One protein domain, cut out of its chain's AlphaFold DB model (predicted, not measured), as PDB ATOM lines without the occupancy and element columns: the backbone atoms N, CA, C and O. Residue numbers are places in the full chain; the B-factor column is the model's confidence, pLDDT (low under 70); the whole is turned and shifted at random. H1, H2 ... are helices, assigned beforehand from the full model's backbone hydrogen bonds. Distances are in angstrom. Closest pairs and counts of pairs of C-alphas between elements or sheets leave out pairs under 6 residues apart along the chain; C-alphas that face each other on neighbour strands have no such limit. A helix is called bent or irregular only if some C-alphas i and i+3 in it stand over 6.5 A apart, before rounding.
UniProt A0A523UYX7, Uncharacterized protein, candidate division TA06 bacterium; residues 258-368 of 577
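Overview. This is residues 258 to 368 of the 577 residues of an uncharacterized protein of candidate division TA06 bacterium (UniProt A0A523UYX7). A helical hairpin, H6 and H7, forms the core; H1 and H2 pack on one side of it, H2 on H6 and H1 on H7, and a second helical hairpin, H8 and H9, sits on the other side, with H8 packing on H6. The stretch with the short helices H4 and H5, and H3 before them, runs along one end of these helices, with H4 packing on H7. The printed part has 111 residues with nine named helices, H1 to H9 in chain order, and no named strand; the class is all helix. It is compact, with a radius of gyration of the C-alphas of 13.3 A and spans of 40 by 28 by 25 A.

Arrangement. H6, residues 309 to 321, and H7, residues 327 to 337, are the hubs, touching three helices each. They form a helical hairpin at a shallow tilt of 17 degrees; their closest C-alphas, of Ala 321 and Ala 333, are 5.8 A apart. H2, residues 270 to 277, touches H6 at residues 313 to 317 alone, with closest C-alphas Phe 273 and Phe 317 at 6.8 A. H1, residues 258 to 265, touches H7 at a steep tilt of 48 degrees, opposite ways, with closest C-alphas Ile 265 and Lys 329 at 4.4 A. H4, residues 292 to 295, touches H7, with closest C-alphas Ile 295 and Tyr 332 at 6.7 A. H8, residues 343 to 355, touches H6 with residues 344 to 348 alone; the closest C-alphas, of Leu 319 and Ala 345, are 7.0 A apart. H8 and H9, residues 359 to 368, form a helical hairpin, with closest C-alphas Phe 349 and Ala 365 at 5.1 A. H5, residues 301 to 304, is close to but not clearly touching H9, with Phe 303 and Tyr 368 having the closest C-alphas, 6.2 A apart. H3, residues 282 to 289, touches no helix. Every O i to N i+4 pair is within hydrogen-bond range in H1, H2, H7, H8 and H9; in H3 it is 1 of 4, with 3 of 5 O i to N i+3 pairs, in H6 4 of 9, with 7 of 10, and H4 and H5 are too short for an i+4 pair.

Along the chain. H6 is 19.5 A long and irregular, with C-alphas 313 and 316 7.2 A apart. H8 is 18.3 A long, H7 15.1 A and H9 14.4 A. H1 begins at C-alpha 258 (-27.420, 86.814, 32.232), and H9 ends at C-alpha 368 (-41.702, 69.860, 32.955).

Size, cuts and confidence. The C-alphas farthest apart, of Glu 283 and Thr 357, are 41.0 A apart. The printed part has no cut, and its links are tight. Residues 286 to 304 have pLDDT under 70.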
ATOM      1  N   PHE A 258     -26.422  86.573  33.268       87.00
ATOM      2  CA  PHE A 258     -27.420  86.814  32.232       87.00
ATOM      3  C   PHE A 258     -26.802  87.214  30.893       87.00
ATOM      4  O   PHE A 258     -27.356  86.857  29.856       87.00
ATOM      5  N   ALA A 259     -25.657  87.900  30.892       89.56
ATOM      6  CA  ALA A 259     -24.921  88.176  29.659       89.56
ATOM      7  C   ALA A 259     -24.424  86.858  29.045       89.56
ATOM      8  O   ALA A 259     -24.673  86.562  27.872       89.56
ATOM      9  N   THR A 260     -23.865  85.986  29.887       84.81
ATOM     10  CA  THR A 260     -23.517  84.615  29.513       84.81
ATOM     11  C   THR A 260     -24.718  83.825  28.998       84.81
ATOM     12  O   THR A 260     -24.610  83.144  27.974       84.81
ATOM     13  N   LEU A 261     -25.872  83.916  29.666       85.69
ATOM     14  CA  LEU A 261     -27.097  83.245  29.235       85.69
ATOM     15  C   LEU A 261     -27.512  83.688  27.826       85.69
ATOM     16  O   LEU A 261     -27.730  82.833  26.968       85.69
ATOM     17  N   VAL A 262     -27.570  85.003  27.581       90.69
ATOM     18  CA  VAL A 262     -27.939  85.601  26.285       90.69
ATOM     19  C   VAL A 262     -27.088  85.033  25.157       90.69
ATOM     20  O   VAL A 262     -27.635  84.576  24.150       90.69
ATOM     21  N   ARG A 263     -25.765  84.970  25.343       87.69
ATOM     22  CA  ARG A 263     -24.853  84.369  24.360       87.69
ATOM     23  C   ARG A 263     -25.074  82.861  24.208       87.69
ATOM     24  O   ARG A 263     -25.099  82.360  23.080       87.69
ATOM     25  N   THR A 264     -25.226  82.151  25.327       84.12
ATOM     26  CA  THR A 264     -25.320  80.681  25.374       84.12
ATOM     27  C   THR A 264     -26.559  80.163  24.655       84.12
ATOM     28  O   THR A 264     -26.458  79.213  23.882       84.12
ATOM     29  N   ILE A 265     -27.718  80.792  24.859       87.75
ATOM     30  CA  ILE A 265     -28.967  80.373  24.201       87.75
ATOM     31  C   ILE A 265     -29.233  81.134  22.895       87.75
ATOM     32  O   ILE A 265     -30.069  80.715  22.099       87.75
ATOM     33  N   GLY A 266     -28.491  82.216  22.637       90.19
ATOM     34  CA  GLY A 266     -28.617  83.030  21.431       90.19
ATOM     35  C   GLY A 266     -29.913  83.834  21.397       90.19
ATOM     36  O   GLY A 266     -30.739  83.610  20.517       90.19
ATOM     37  N   ILE A 267     -30.093  84.747  22.355       93.56
ATOM     38  CA  ILE A 267     -31.178  85.739  22.308       93.56
ATOM     39  C   ILE A 267     -30.827  86.810  21.267       93.56
ATOM     40  O   ILE A 267     -29.791  87.456  21.384       93.56
ATOM     41  N   ASP A 268     -31.704  87.011  20.277       92.81
ATOM     42  CA  ASP A 268     -31.483  87.989  19.196       92.81
ATOM     43  C   ASP A 268     -31.717  89.446  19.636       92.81
ATOM     44  O   ASP A 268     -30.977  90.340  19.244       92.81
ATOM     45  N   ASP A 269     -32.769  89.703  20.424       95.19
ATOM     46  CA  ASP A 269     -33.144  91.053  20.876       95.19
ATOM     47  C   ASP A 269     -32.515  91.344  22.243       95.19
ATOM     48  O   ASP A 269     -33.160  91.286  23.296       95.19
ATOM     49  N   THR A 270     -31.201  91.557  22.221       95.56
ATOM     50  CA  THR A 270     -30.385  91.734  23.427       95.56
ATOM     51  C   THR A 270     -30.715  93.030  24.162       95.56
ATOM     52  O   THR A 270     -30.733  93.052  25.392       95.56
ATOM     53  N   GLU A 271     -31.057  94.093  23.429       96.19
ATOM     54  CA  GLU A 271     -31.431  95.387  23.999       96.19
ATOM     55  C   GLU A 271     -32.733  95.284  24.807       96.19
ATOM     56  O   GLU A 271     -32.783  95.697  25.971       96.19
ATOM     57  N   ALA A 272     -33.793  94.699  24.233       96.44
ATOM     58  CA  ALA A 272     -35.057  94.545  24.948       96.44
ATOM     59  C   ALA A 272     -34.948  93.529  26.095       96.44
ATOM     60  O   ALA A 272     -35.566  93.736  27.148       96.44
ATOM     61  N   PHE A 273     -34.137  92.475  25.939       95.38
ATOM     62  CA  PHE A 273     -33.847  91.544  27.029       95.38
ATOM     63  C   PHE A 273     -33.175  92.265  28.201       95.38
ATOM     64  O   PHE A 273     -33.663  92.183  29.327       95.38
ATOM     65  N   TYR A 274     -32.113  93.031  27.938       94.88
ATOM     66  CA  TYR A 274     -31.390  93.786  28.960       94.88
ATOM     67  C   TYR A 274     -32.286  94.821  29.655       94.88
ATOM     68  O   TYR A 274     -32.332  94.884  30.886       94.88
ATOM     69  N   LYS A 275     -33.094  95.569  28.891       95.12
ATOM     70  CA  LYS A 275     -34.092  96.498  29.452       95.12
ATOM     71  C   LYS A 275     -35.121  95.782  30.325       95.12
ATOM     72  O   LYS A 275     -35.520  96.327  31.352       95.12
ATOM     73  N   THR A 276     -35.552  94.582  29.950       95.31
ATOM     74  CA  THR A 276     -36.494  93.787  30.754       95.31
ATOM     75  C   THR A 276     -35.836  93.294  32.037       95.31
ATOM     76  O   THR A 276     -36.400  93.477  33.113       95.31
ATOM     77  N   LEU A 277     -34.613  92.769  31.942       91.69
ATOM     78  CA  LEU A 277     -33.816  92.332  33.084       91.69
ATOM     79  C   LEU A 277     -33.579  93.472  34.086       91.69
ATOM     80  O   LEU A 277     -33.710  93.263  35.286       91.69
ATOM     81  N   SER A 278     -33.317  94.695  33.610       91.00
ATOM     82  CA  SER A 278     -33.080  95.868  34.469       91.00
ATOM     83  C   SER A 278     -34.277  96.273  35.344       91.00
ATOM     84  O   SER A 278     -34.108  97.000  36.321       91.00
ATOM     85  N   LYS A 279     -35.486  95.801  35.006       93.00
ATOM     86  CA  LYS A 279     -36.716  96.037  35.780       93.00
ATOM     87  C   LYS A 279     -36.929  94.998  36.882       93.00
ATOM     88  O   LYS A 279     -37.818  95.182  37.712       93.00
ATOM     89  N   ILE A 280     -36.160  93.909  36.880       89.69
ATOM     90  CA  ILE A 280     -36.235  92.877  37.912       89.69
ATOM     91  C   ILE A 280     -35.504  93.393  39.166       89.69
ATOM     92  O   ILE A 280     -34.388  93.903  39.047       89.69
ATOM     93  N   PRO A 281     -36.110  93.305  40.365       88.62
ATOM     94  CA  PRO A 281     -35.496  93.802  41.593       88.62
ATOM     95  C   PRO A 281     -34.115  93.187  41.866       88.62
ATOM     96  O   PRO A 281     -33.918  91.980  41.714       88.62
ATOM     97  N   LYS A 282     -33.149  94.012  42.292       84.69
ATOM     98  CA  LYS A 282     -31.746  93.590  42.478       84.69
ATOM     99  C   LYS A 282     -31.601  92.477  43.512       84.69
ATOM    100  O   LYS A 282     -30.749  91.609  43.354       84.69
ATOM    101  N   GLU A 283     -32.439  92.483  44.540       85.00
ATOM    102  CA  GLU A 283     -32.499  91.457  45.577       85.00
ATOM    103  C   GLU A 283     -32.832  90.063  45.022       85.00
ATOM    104  O   GLU A 283     -32.375  89.069  45.580       85.00
ATOM    105  N   MET A 284     -33.539  89.979  43.887       81.94
ATOM    106  CA  MET A 284     -33.856  88.705  43.233       81.94
ATOM    107  C   MET A 284     -32.682  88.158  42.423       81.94
ATOM    108  O   MET A 284     -32.594  86.954  42.201       81.94
ATOM    109  N   MET A 285     -31.746  89.008  41.989       76.50
ATOM    110  CA  MET A 285     -30.619  88.593  41.140       76.50
ATOM    111  C   MET A 285     -29.763  87.504  41.808       76.50
ATOM    112  O   MET A 285     -29.216  86.641  41.119       76.50
ATOM    113  N   GLY A 286     -29.708  87.503  43.148       67.50
ATOM    114  CA  GLY A 286     -29.042  86.480  43.959       67.50
ATOM    115  C   GLY A 286     -29.631  85.070  43.800       67.50
ATOM    116  O   GLY A 286     -28.886  84.087  43.826       67.50
ATOM    117  N   GLU A 287     -30.944  84.964  43.568       66.81
ATOM    118  CA  GLU A 287     -31.653  83.693  43.343       66.81
ATOM    119  C   GLU A 287     -31.195  83.031  42.037       66.81
ATOM    120  O   GLU A 287     -31.095  81.807  41.953       66.81
ATOM    121  N   VAL A 288     -30.851  83.843  41.029       64.69
ATOM    122  CA  VAL A 288     -30.464  83.366  39.695       64.69
ATOM    123  C   VAL A 288     -28.962  83.165  39.534       64.69
ATOM    124  O   VAL A 288     -28.539  82.324  38.746       64.69
ATOM    125  N   THR A 289     -28.123  83.828  40.329       58.19
ATOM    126  CA  THR A 289     -26.681  83.521  40.353       58.19
ATOM    127  C   THR A 289     -26.368  82.077  40.760       58.19
ATOM    128  O   THR A 289     -25.333  81.552  40.360       58.19
ATOM    129  N   GLN A 290     -27.270  81.399  41.480       56.00
ATOM    130  CA  GLN A 290     -27.159  79.962  41.778       56.00
ATOM    131  C   GLN A 290     -27.561  79.057  40.596       56.00
ATOM    132  O   GLN A 290     -27.428  77.840  40.680       56.00
ATOM    133  N   LEU A 291     -28.030  79.639  39.487       55.78
ATOM    134  CA  LEU A 291     -28.489  78.945  38.278       55.78
ATOM    135  C   LEU A 291     -27.381  78.838  37.214       55.78
ATOM    136  O   LEU A 291     -27.607  78.231  36.170       55.78
ATOM    137  N   SER A 292     -26.162  79.327  37.482       54.94
ATOM    138  CA  SER A 292     -24.988  79.064  36.630       54.94
ATOM    139  C   SER A 292     -24.755  77.567  36.332       54.94
ATOM    140  O   SER A 292     -24.436  77.250  35.183       54.94
ATOM    141  N   PRO A 293     -25.047  76.600  37.235       54.00
ATOM    142  CA  PRO A 293     -24.958  75.175  36.907       54.00
ATOM    143  C   PRO A 293     -25.996  74.691  35.883       54.00
ATOM    144  O   PRO A 293     -25.815  73.637  35.269       54.00
ATOM    145  N   LEU A 294     -27.092  75.433  35.684       53.72
ATOM    146  CA  LEU A 294     -28.128  75.121  34.690       53.72
ATOM    147  C   LEU A 294     -27.728  75.568  33.282       53.72
ATOM    148  O   LEU A 294     -28.068  74.881  32.318       53.72
ATOM    149  N   ILE A 295     -26.933  76.639  33.169       55.19
ATOM    150  CA  ILE A 295     -26.324  77.085  31.903       55.19
ATOM    151  C   ILE A 295     -25.316  76.040  31.385       55.19
ATOM    152  O   ILE A 295     -25.008  76.025  30.203       55.19
ATOM    153  N   ILE A 296     -24.854  75.112  32.233       49.25
ATOM    154  CA  ILE A 296     -23.872  74.063  31.887       49.25
ATOM    155  C   ILE A 296     -24.510  72.654  31.869       49.25
ATOM    156  O   ILE A 296     -23.858  71.642  31.628       49.25
ATOM    157  N   GLY A 297     -25.839  72.567  32.004       46.81
ATOM    158  CA  GLY A 297     -26.573  71.367  31.599       46.81
ATOM    159  C   GLY A 297     -26.800  70.305  32.676       46.81
ATOM    160  O   GLY A 297     -27.005  69.136  32.326       46.81
ATOM    161  N   SER A 298     -26.845  70.671  33.965       50.81
ATOM    162  CA  SER A 298     -27.291  69.722  34.998       50.81
ATOM    163  C   SER A 298     -28.721  69.230  34.699       50.81
ATOM    164  O   SER A 298     -29.635  69.999  34.381       50.81
ATOM    165  N   GLN A 299     -28.918  67.905  34.693       52.28
ATOM    166  CA  GLN A 299     -30.168  67.308  34.203       52.28
ATOM    167  C   GLN A 299     -31.347  67.413  35.178       52.28
ATOM    168  O   GLN A 299     -32.488  67.260  34.744       52.28
ATOM    169  N   THR A 300     -31.079  67.656  36.459       52.50
ATOM    170  CA  THR A 300     -32.044  67.478  37.555       52.50
ATOM    171  C   THR A 300     -32.629  68.788  38.077       52.50
ATOM    172  O   THR A 300     -33.806  68.824  38.418       52.50
ATOM    173  N   HIS A 301     -31.870  69.887  38.061       55.69
ATOM    174  CA  HIS A 301     -32.285  71.115  38.743       55.69
ATOM    175  C   HIS A 301     -33.412  71.955  38.113       55.69
ATOM    176  O   HIS A 301     -34.080  72.630  38.893       55.69
ATOM    177  N   PRO A 302     -33.731  71.949  36.796       59.84
ATOM    178  CA  PRO A 302     -34.734  72.895  36.298       59.84
ATOM    179  C   PRO A 302     -36.162  72.559  36.760       59.84
ATOM    180  O   PRO A 302     -37.058  73.386  36.628       59.84
ATOM    181  N   PHE A 303     -36.402  71.363  37.309       63.56
ATOM    182  CA  PHE A 303     -37.747  70.876  37.621       63.56
ATOM    183  C   PHE A 303     -38.132  70.991  39.100       63.56
ATOM    184  O   PHE A 303     -39.313  71.145  39.392       63.56
ATOM    185  N   GLU A 304     -37.171  70.948  40.025       68.56
ATOM    186  CA  GLU A 304     -37.449  70.800  41.464       68.56
ATOM    187  C   GLU A 304     -37.936  72.089  42.136       68.56
ATOM    188  O   GLU A 304     -38.709  72.035  43.090       68.56
ATOM    189  N   THR A 305     -37.515  73.259  41.655       72.50
ATOM    190  CA  THR A 305     -37.919  74.549  42.232       72.50
ATOM    191  C   THR A 305     -38.040  75.583  41.112       72.50
ATOM    192  O   THR A 305     -37.011  76.017  40.592       72.50
ATOM    193  N   PRO A 306     -39.265  75.938  40.670       77.62
ATOM    194  CA  PRO A 306     -39.435  77.003  39.688       77.62
ATOM    195  C   PRO A 306     -38.916  78.328  40.248       77.62
ATOM    196  O   PRO A 306     -39.001  78.578  41.452       77.62
ATOM    197  N   VAL A 307     -38.403  79.182  39.364       83.00
ATOM    198  CA  VAL A 307     -38.035  80.555  39.737       83.00
ATOM    199  C   VAL A 307     -39.286  81.369  40.086       83.00
ATOM    200  O   VAL A 307     -40.389  81.056  39.631       83.00
ATOM    201  N   ASP A 308     -39.125  82.426  40.887       86.75
ATOM    202  CA  ASP A 308     -40.214  83.359  41.207       86.75
ATOM    203  C   ASP A 308     -40.895  83.873  39.923       86.75
ATOM    204  O   ASP A 308     -40.233  84.226  38.947       86.75
ATOM    205  N   ARG A 309     -42.233  83.944  39.915       88.69
ATOM    206  CA  ARG A 309     -43.031  84.300  38.726       88.69
ATOM    207  C   ARG A 309     -42.695  85.663  38.124       88.69
ATOM    208  O   ARG A 309     -42.974  85.878  36.948       88.69
ATOM    209  N   ARG A 310     -42.083  86.587  38.871       88.56
ATOM    210  CA  ARG A 310     -41.602  87.866  38.312       88.56
ATOM    211  C   ARG A 310     -40.528  87.657  37.239       88.56
ATOM    212  O   ARG A 310     -40.422  88.475  36.328       88.56
ATOM    213  N   TRP A 311     -39.800  86.540  37.282       89.94
ATOM    214  CA  TRP A 311     -38.860  86.146  36.234       89.94
ATOM    215  C   TRP A 311     -39.552  85.787  34.912       89.94
ATOM    216  O   TRP A 311     -38.909  85.881  33.866       89.94
ATOM    217  N   ASN A 312     -40.856  85.472  34.902       91.94
ATOM    218  CA  ASN A 312     -41.593  85.137  33.674       91.94
ATOM    219  C   ASN A 312     -41.561  86.257  32.621       91.94
ATOM    220  O   ASN A 312     -41.754  85.987  31.439       91.94
ATOM    221  N   ALA A 313     -41.225  87.496  33.003       93.81
ATOM    222  CA  ALA A 313     -40.947  88.577  32.056       93.81
ATOM    223  C   ALA A 313     -39.860  88.218  31.015       93.81
ATOM    224  O   ALA A 313     -39.846  88.791  29.927       93.81
ATOM    225  N   LEU A 314     -38.970  87.262  31.316       93.69
ATOM    226  CA  LEU A 314     -37.922  86.788  30.406       93.69
ATOM    227  C   LEU A 314     -38.383  85.670  29.451       93.69
ATOM    228  O   LEU A 314     -37.698  85.397  28.462       93.69
ATOM    229  N   VAL A 315     -39.532  85.031  29.707       95.00
ATOM    230  CA  VAL A 315     -40.025  83.875  28.934       95.00
ATOM    231  C   VAL A 315     -40.148  84.159  27.435       95.00
ATOM    232  O   VAL A 315     -39.682  83.315  26.669       95.00
ATOM    233  N   PRO A 316     -40.667  85.312  26.964       97.62
ATOM    234  CA  PRO A 316     -40.767  85.577  25.528       97.62
ATOM    235  C   PRO A 316     -39.420  85.498  24.792       97.62
ATOM    236  O   PRO A 316     -39.345  84.973  23.679       97.62
ATOM    237  N   PHE A 317     -38.337  85.960  25.427       96.75
ATOM    238  CA  PHE A 317     -36.989  85.928  24.853       96.75
ATOM    239  C   PHE A 317     -36.437  84.503  24.786       96.75
ATOM    240  O   PHE A 317     -35.901  84.084  23.760       96.75
ATOM    241  N   ILE A 318     -36.607  83.744  25.869       95.12
ATOM    242  CA  ILE A 318     -36.128  82.362  25.967       95.12
ATOM    243  C   ILE A 318     -36.926  81.459  25.021       95.12
ATOM    244  O   ILE A 318     -36.347  80.631  24.322       95.12
ATOM    245  N   LEU A 319     -38.244  81.657  24.935       96.50
ATOM    246  CA  LEU A 319     -39.117  80.928  24.024       96.50
ATOM    247  C   LEU A 319     -38.705  81.154  22.567       96.50
ATOM    248  O   LEU A 319     -38.595  80.190  21.812       96.50
ATOM    249  N   LYS A 320     -38.386  82.395  22.175       96.94
ATOM    250  CA  LYS A 320     -37.822  82.680  20.848       96.94
ATOM    251  C   LYS A 320     -36.488  81.951  20.632       96.94
ATOM    252  O   LYS A 320     -36.285  81.360  19.575       96.94
ATOM    253  N   ALA A 321     -35.618  81.902  21.645       94.75
ATOM    254  CA  ALA A 321     -34.344  81.180  21.574       94.75
ATOM    255  C   ALA A 321     -34.503  79.652  21.392       94.75
ATOM    256  O   ALA A 321     -33.634  79.012  20.800       94.75
ATOM    257  N   THR A 322     -35.629  79.044  21.789       94.75
ATOM    258  CA  THR A 322     -35.903  77.615  21.498       94.75
ATOM    259  C   THR A 322     -36.070  77.308  20.001       94.75
ATOM    260  O   THR A 322     -36.001  76.152  19.577       94.75
ATOM    261  N   GLN A 323     -36.253  78.342  19.175       94.62
ATOM    262  CA  GLN A 323     -36.366  78.238  17.719       94.62
ATOM    263  C   GLN A 323     -35.002  78.344  17.017       94.62
ATOM    264  O   GLN A 323     -34.940  78.338  15.784       94.62
ATOM    265  N   ASN A 324     -33.902  78.434  17.775       92.50
ATOM    266  CA  ASN A 324     -32.558  78.540  17.219       92.50
ATOM    267  C   ASN A 324     -32.212  77.315  16.349       92.50
ATOM    268  O   ASN A 324     -32.491  76.167  16.708       92.50
ATOM    269  N   LYS A 325     -31.586  77.563  15.190       91.19
ATOM    270  CA  LYS A 325     -31.127  76.507  14.268       91.19
ATOM    271  C   LYS A 325     -29.964  75.703  14.855       91.19
ATOM    272  O   LYS A 325     -29.802  74.530  14.516       91.19
ATOM    273  N   ASP A 326     -29.168  76.322  15.724       87.50
ATOM    274  CA  ASP A 326     -28.134  75.644  16.492       87.50
ATOM    275  C   ASP A 326     -28.785  74.762  17.563       87.50
ATOM    276  O   ASP A 326     -29.416  75.225  18.517       87.50
ATOM    277  N   ARG A 327     -28.611  73.447  17.397       86.81
ATOM    278  CA  ARG A 327     -29.205  72.430  18.268       86.81
ATOM    279  C   ARG A 327     -28.713  72.528  19.709       86.81
ATOM    280  O   ARG A 327     -29.457  72.139  20.606       86.81
ATOM    281  N   VAL A 328     -27.492  73.009  19.932       82.69
ATOM    282  CA  VAL A 328     -26.912  73.149  21.271       82.69
ATOM    283  C   VAL A 328     -27.516  74.354  21.973       82.69
ATOM    284  O   VAL A 328     -27.988  74.218  23.100       82.69
ATOM    285  N   LYS A 329     -27.627  75.492  21.280       87.06
ATOM    286  CA  LYS A 329     -28.320  76.675  21.815       87.06
ATOM    287  C   LYS A 329     -29.780  76.381  22.139       87.06
ATOM    288  O   LYS A 329     -30.229  76.685  23.240       87.06
ATOM    289  N   LYS A 330     -30.490  75.707  21.225       90.19
ATOM    290  CA  LYS A 330     -31.864  75.247  21.461       90.19
ATOM    291  C   LYS A 330     -31.958  74.365  22.708       90.19
ATOM    292  O   LYS A 330     -32.835  74.571  23.535       90.19
ATOM    293  N   TRP A 331     -31.050  73.400  22.855       86.62
ATOM    294  CA  TRP A 331     -31.046  72.501  24.010       86.62
ATOM    295  C   TRP A 331     -30.876  73.252  25.337       86.62
ATOM    296  O   TRP A 331     -31.565  72.939  26.308       86.62
ATOM    297  N   TYR A 332     -30.005  74.263  25.383       84.75
ATOM    298  CA  TYR A 332     -29.881  75.132  26.556       84.75
ATOM    299  C   TYR A 332     -31.120  76.014  26.757       84.75
ATOM    300  O   TYR A 332     -31.587  76.141  27.887       84.75
ATOM    301  N   ALA A 333     -31.699  76.562  25.684       90.88
ATOM    302  CA  ALA A 333     -32.927  77.352  25.751       90.88
ATOM    303  C   ALA A 333     -34.093  76.544  26.346       90.88
ATOM    304  O   ALA A 333     -34.768  77.033  27.247       90.88
ATOM    305  N   ASP A 334     -34.274  75.287  25.926       90.81
ATOM    306  CA  ASP A 334     -35.295  74.379  26.467       90.81
ATOM    307  C   ASP A 334     -35.114  74.160  27.980       90.81
ATOM    308  O   ASP A 334     -36.083  74.135  28.739       90.81
ATOM    309  N   ARG A 335     -33.867  74.035  28.447       87.88
ATOM    310  CA  ARG A 335     -33.547  73.870  29.876       87.88
ATOM    311  C   ARG A 335     -33.822  75.106  30.700       87.88
ATOM    312  O   ARG A 335     -34.351  74.985  31.799       87.88
ATOM    313  N   VAL A 336     -33.468  76.261  30.161       87.38
ATOM    314  CA  VAL A 336     -33.709  77.543  30.814       87.38
ATOM    315  C   VAL A 336     -35.213  77.796  30.875       87.38
ATOM    316  O   VAL A 336     -35.733  78.087  31.945       87.38
ATOM    317  N   LEU A 337     -35.944  77.570  29.778       91.44
ATOM    318  CA  LEU A 337     -37.399  77.726  29.728       91.44
ATOM    319  C   LEU A 337     -38.118  76.832  30.745       91.44
ATOM    320  O   LEU A 337     -39.102  77.248  31.353       91.44
ATOM    321  N   ALA A 338     -37.603  75.622  30.978       89.62
ATOM    322  CA  ALA A 338     -38.178  74.688  31.937       89.62
ATOM    323  C   ALA A 338     -38.172  75.204  33.390       89.62
ATOM    324  O   ALA A 338     -38.919  74.688  34.217       89.62
ATOM    325  N   MET A 339     -37.377  76.227  33.713       85.94
ATOM    326  CA  MET A 339     -37.296  76.808  35.059       85.94
ATOM    327  C   MET A 339     -38.495  77.700  35.397       85.94
ATOM    328  O   MET A 339     -38.764  77.944  36.572       85.94
ATOM    329  N   PHE A 340     -39.221  78.168  34.383       88.31
ATOM    330  CA  PHE A 340     -40.303  79.132  34.537       88.31
ATOM    331  C   PHE A 340     -41.648  78.420  34.712       88.31
ATOM    332  O   PHE A 340     -41.960  77.450  34.011       88.31
ATOM    333  N   ASP A 341     -42.450  78.911  35.654       87.25
ATOM    334  CA  ASP A 341     -43.862  78.548  35.812       87.25
ATOM    335  C   ASP A 341     -44.715  79.534  35.005       87.25
ATOM    336  O   ASP A 341     -45.277  80.483  35.552       87.25
ATOM    337  N   ASP A 342     -44.726  79.359  33.681       91.19
ATOM    338  CA  ASP A 342     -45.362  80.264  32.719       91.19
ATOM    339  C   ASP A 342     -46.261  79.506  31.727       91.19
ATOM    340  O   ASP A 342     -45.967  78.379  31.321       91.19
ATOM    341  N   MET A 343     -47.364  80.134  31.315       88.81
ATOM    342  CA  MET A 343     -48.358  79.509  30.438       88.81
ATOM    343  C   MET A 343     -47.863  79.301  29.005       88.81
ATOM    344  O   MET A 343     -48.168  78.269  28.405       88.81
ATOM    345  N   GLU A 344     -47.083  80.227  28.448       92.62
ATOM    346  CA  GLU A 344     -46.516  80.072  27.106       92.62
ATOM    347  C   GLU A 344     -45.392  79.031  27.108       92.62
ATOM    348  O   GLU A 344     -45.312  78.205  26.194       92.62
ATOM    349  N   ALA A 345     -44.595  78.972  28.183       92.62
ATOM    350  CA  ALA A 345     -43.652  77.874  28.401       92.62
ATOM    351  C   ALA A 345     -44.379  76.517  28.463       92.62
ATOM    352  O   ALA A 345     -43.972  75.556  27.806       92.62
ATOM    353  N   ARG A 346     -45.513  76.436  29.172       90.38
ATOM    354  CA  ARG A 346     -46.336  75.219  29.214       90.38
ATOM    355  C   ARG A 346     -46.872  74.830  27.841       90.38
ATOM    356  O   ARG A 346     -46.711  73.672  27.452       90.38
ATOM    357  N   LYS A 347     -47.455  75.767  27.085       90.81
ATOM    358  CA  LYS A 347     -47.916  75.521  25.705       90.81
ATOM    359  C   LYS A 347     -46.785  74.991  24.827       90.81
ATOM    360  O   LYS A 347     -46.987  74.024  24.093       90.81
ATOM    361  N   TYR A 348     -45.587  75.558  24.958       94.00
ATOM    362  CA  TYR A 348     -44.399  75.078  24.260       94.00
ATOM    363  C   TYR A 348     -44.060  73.627  24.611       94.00
ATOM    364  O   TYR A 348     -43.867  72.818  23.708       94.00
ATOM    365  N   PHE A 349     -44.045  73.250  25.892       92.19
ATOM    366  CA  PHE A 349     -43.758  71.865  26.283       92.19
ATOM    367  C   PHE A 349     -44.866  70.882  25.893       92.19
ATOM    368  O   PHE A 349     -44.559  69.745  25.537       92.19
ATOM    369  N   VAL A 350     -46.130  71.309  25.857       90.06
ATOM    370  CA  VAL A 350     -47.233  70.521  25.279       90.06
ATOM    371  C   VAL A 350     -47.029  70.326  23.769       90.06
ATOM    372  O   VAL A 350     -47.197  69.217  23.255       90.06
ATOM    373  N   GLN A 351     -46.608  71.365  23.046       91.25
ATOM    374  CA  GLN A 351     -46.287  71.266  21.621       91.25
ATOM    375  C   GLN A 351     -45.053  70.390  21.372       91.25
ATOM    376  O   GLN A 351     -45.094  69.544  20.481       91.25
ATOM    377  N   MET A 352     -43.992  70.536  22.169       92.19
ATOM    378  CA  MET A 352     -42.808  69.677  22.126       92.19
ATOM    379  C   MET A 352     -43.210  68.228  22.368       92.19
ATOM    380  O   MET A 352     -42.839  67.360  21.584       92.19
ATOM    381  N   LEU A 353     -44.020  67.971  23.398       89.31
ATOM    382  CA  LEU A 353     -44.581  66.655  23.647       89.31
ATOM    383  C   LEU A 353     -45.357  66.169  22.427       89.31
ATOM    384  O   LEU A 353     -45.220  65.013  22.089       89.31
ATOM    385  N   ASN A 354     -46.116  67.008  21.723       88.06
ATOM    386  CA  ASN A 354     -46.841  66.618  20.513       88.06
ATOM    387  C   ASN A 354     -45.918  66.315  19.312       88.06
ATOM    388  O   ASN A 354     -46.143  65.327  18.616       88.06
ATOM    389  N   SER A 355     -44.853  67.087  19.083       89.00
ATOM    390  CA  SER A 355     -43.998  66.979  17.886       89.00
ATOM    391  C   SER A 355     -42.703  66.175  18.068       89.00
ATOM    392  O   SER A 355     -42.045  65.861  17.079       89.00
ATOM    393  N   ALA A 356     -42.306  65.850  19.301       86.06
ATOM    394  CA  ALA A 356     -41.047  65.174  19.616       86.06
ATOM    395  C   ALA A 356     -40.919  63.817  18.912       86.06
ATOM    396  O   ALA A 356     -41.764  62.932  19.084       86.06
ATOM    397  N   THR A 357     -39.829  63.612  18.177       80.31
ATOM    398  CA  THR A 357     -39.525  62.311  17.557       80.31
ATOM    399  C   THR A 357     -38.592  61.468  18.418       80.31
ATOM    400  O   THR A 357     -38.431  60.275  18.171       80.31
ATOM    401  N   ARG A 358     -37.976  62.071  19.445       79.81
ATOM    402  CA  ARG A 358     -36.933  61.446  20.261       79.81
ATOM    403  C   ARG A 358     -37.432  61.186  21.688       79.81
ATOM    404  O   ARG A 358     -37.981  62.099  22.307       79.81
ATOM    405  N   PRO A 359     -37.175  59.999  22.276       73.44
ATOM    406  CA  PRO A 359     -37.646  59.670  23.625       73.44
ATOM    407  C   PRO A 359     -37.186  60.639  24.723       73.44
ATOM    408  O   PRO A 359     -37.921  60.873  25.678       73.44
ATOM    409  N   TYR A 360     -35.988  61.228  24.603       79.44
ATOM    410  CA  TYR A 360     -35.506  62.179  25.612       79.44
ATOM    411  C   TYR A 360     -36.285  63.501  25.603       79.44
ATOM    412  O   TYR A 360     -36.423  64.101  26.663       79.44
ATOM    413  N   GLU A 361     -36.800  63.949  24.452       84.69
ATOM    414  CA  GLU A 361     -37.603  65.179  24.337       84.69
ATOM    415  C   GLU A 361     -38.971  64.964  24.983       84.69
ATOM    416  O   GLU A 361     -39.411  65.784  25.780       84.69
ATOM    417  N   VAL A 362     -39.580  63.799  24.727       83.81
ATOM    418  CA  VAL A 362     -40.809  63.355  25.401       83.81
ATOM    419  C   VAL A 362     -40.596  63.328  26.914       83.81
ATOM    420  O   VAL A 362     -41.325  63.986  27.649       83.81
ATOM    421  N   GLY A 363     -39.558  62.633  27.391       83.12
ATOM    422  CA  GLY A 363     -39.259  62.560  28.822       83.12
ATOM    423  C   GLY A 363     -38.943  63.922  29.451       83.12
ATOM    424  O   GLY A 363     -39.276  64.159  30.609       83.12
ATOM    425  N   PHE A 364     -38.313  64.833  28.708       85.56
ATOM    426  CA  PHE A 364     -38.029  66.189  29.171       85.56
ATOM    427  C   PHE A 364     -39.304  67.036  29.296       85.56
ATOM    428  O   PHE A 364     -39.537  67.599  30.364       85.56
ATOM    429  N   ALA A 365     -40.159  67.046  28.269       89.06
ATOM    430  CA  ALA A 365     -41.441  67.749  28.293       89.06
ATOM    431  C   ALA A 365     -42.373  67.217  29.394       89.06
ATOM    432  O   ALA A 365     -42.959  67.999  30.136       89.06
ATOM    433  N   LEU A 366     -42.450  65.894  29.569       84.75
ATOM    434  CA  LEU A 366     -43.234  65.278  30.643       84.75
ATOM    435  C   LEU A 366     -42.746  65.704  32.029       84.75
ATOM    436  O   LEU A 366     -43.552  66.079  32.876       84.75
ATOM    437  N   ARG A 367     -41.425  65.699  32.269       85.38
ATOM    438  CA  ARG A 367     -40.865  66.177  33.544       85.38
ATOM    439  C   ARG A 367     -41.253  67.622  33.829       85.38
ATOM    440  O   ARG A 367     -41.639  67.910  34.958       85.38
ATOM    441  N   TYR A 368     -41.213  68.491  32.817       87.88
ATOM    442  CA  TYR A 368     -41.702  69.860  32.955       87.88
ATOM    443  C   TYR A 368     -43.173  69.878  33.385       87.88
ATOM    444  O   TYR A 368     -43.492  70.418  34.443       87.88
TER     445      TYR A 368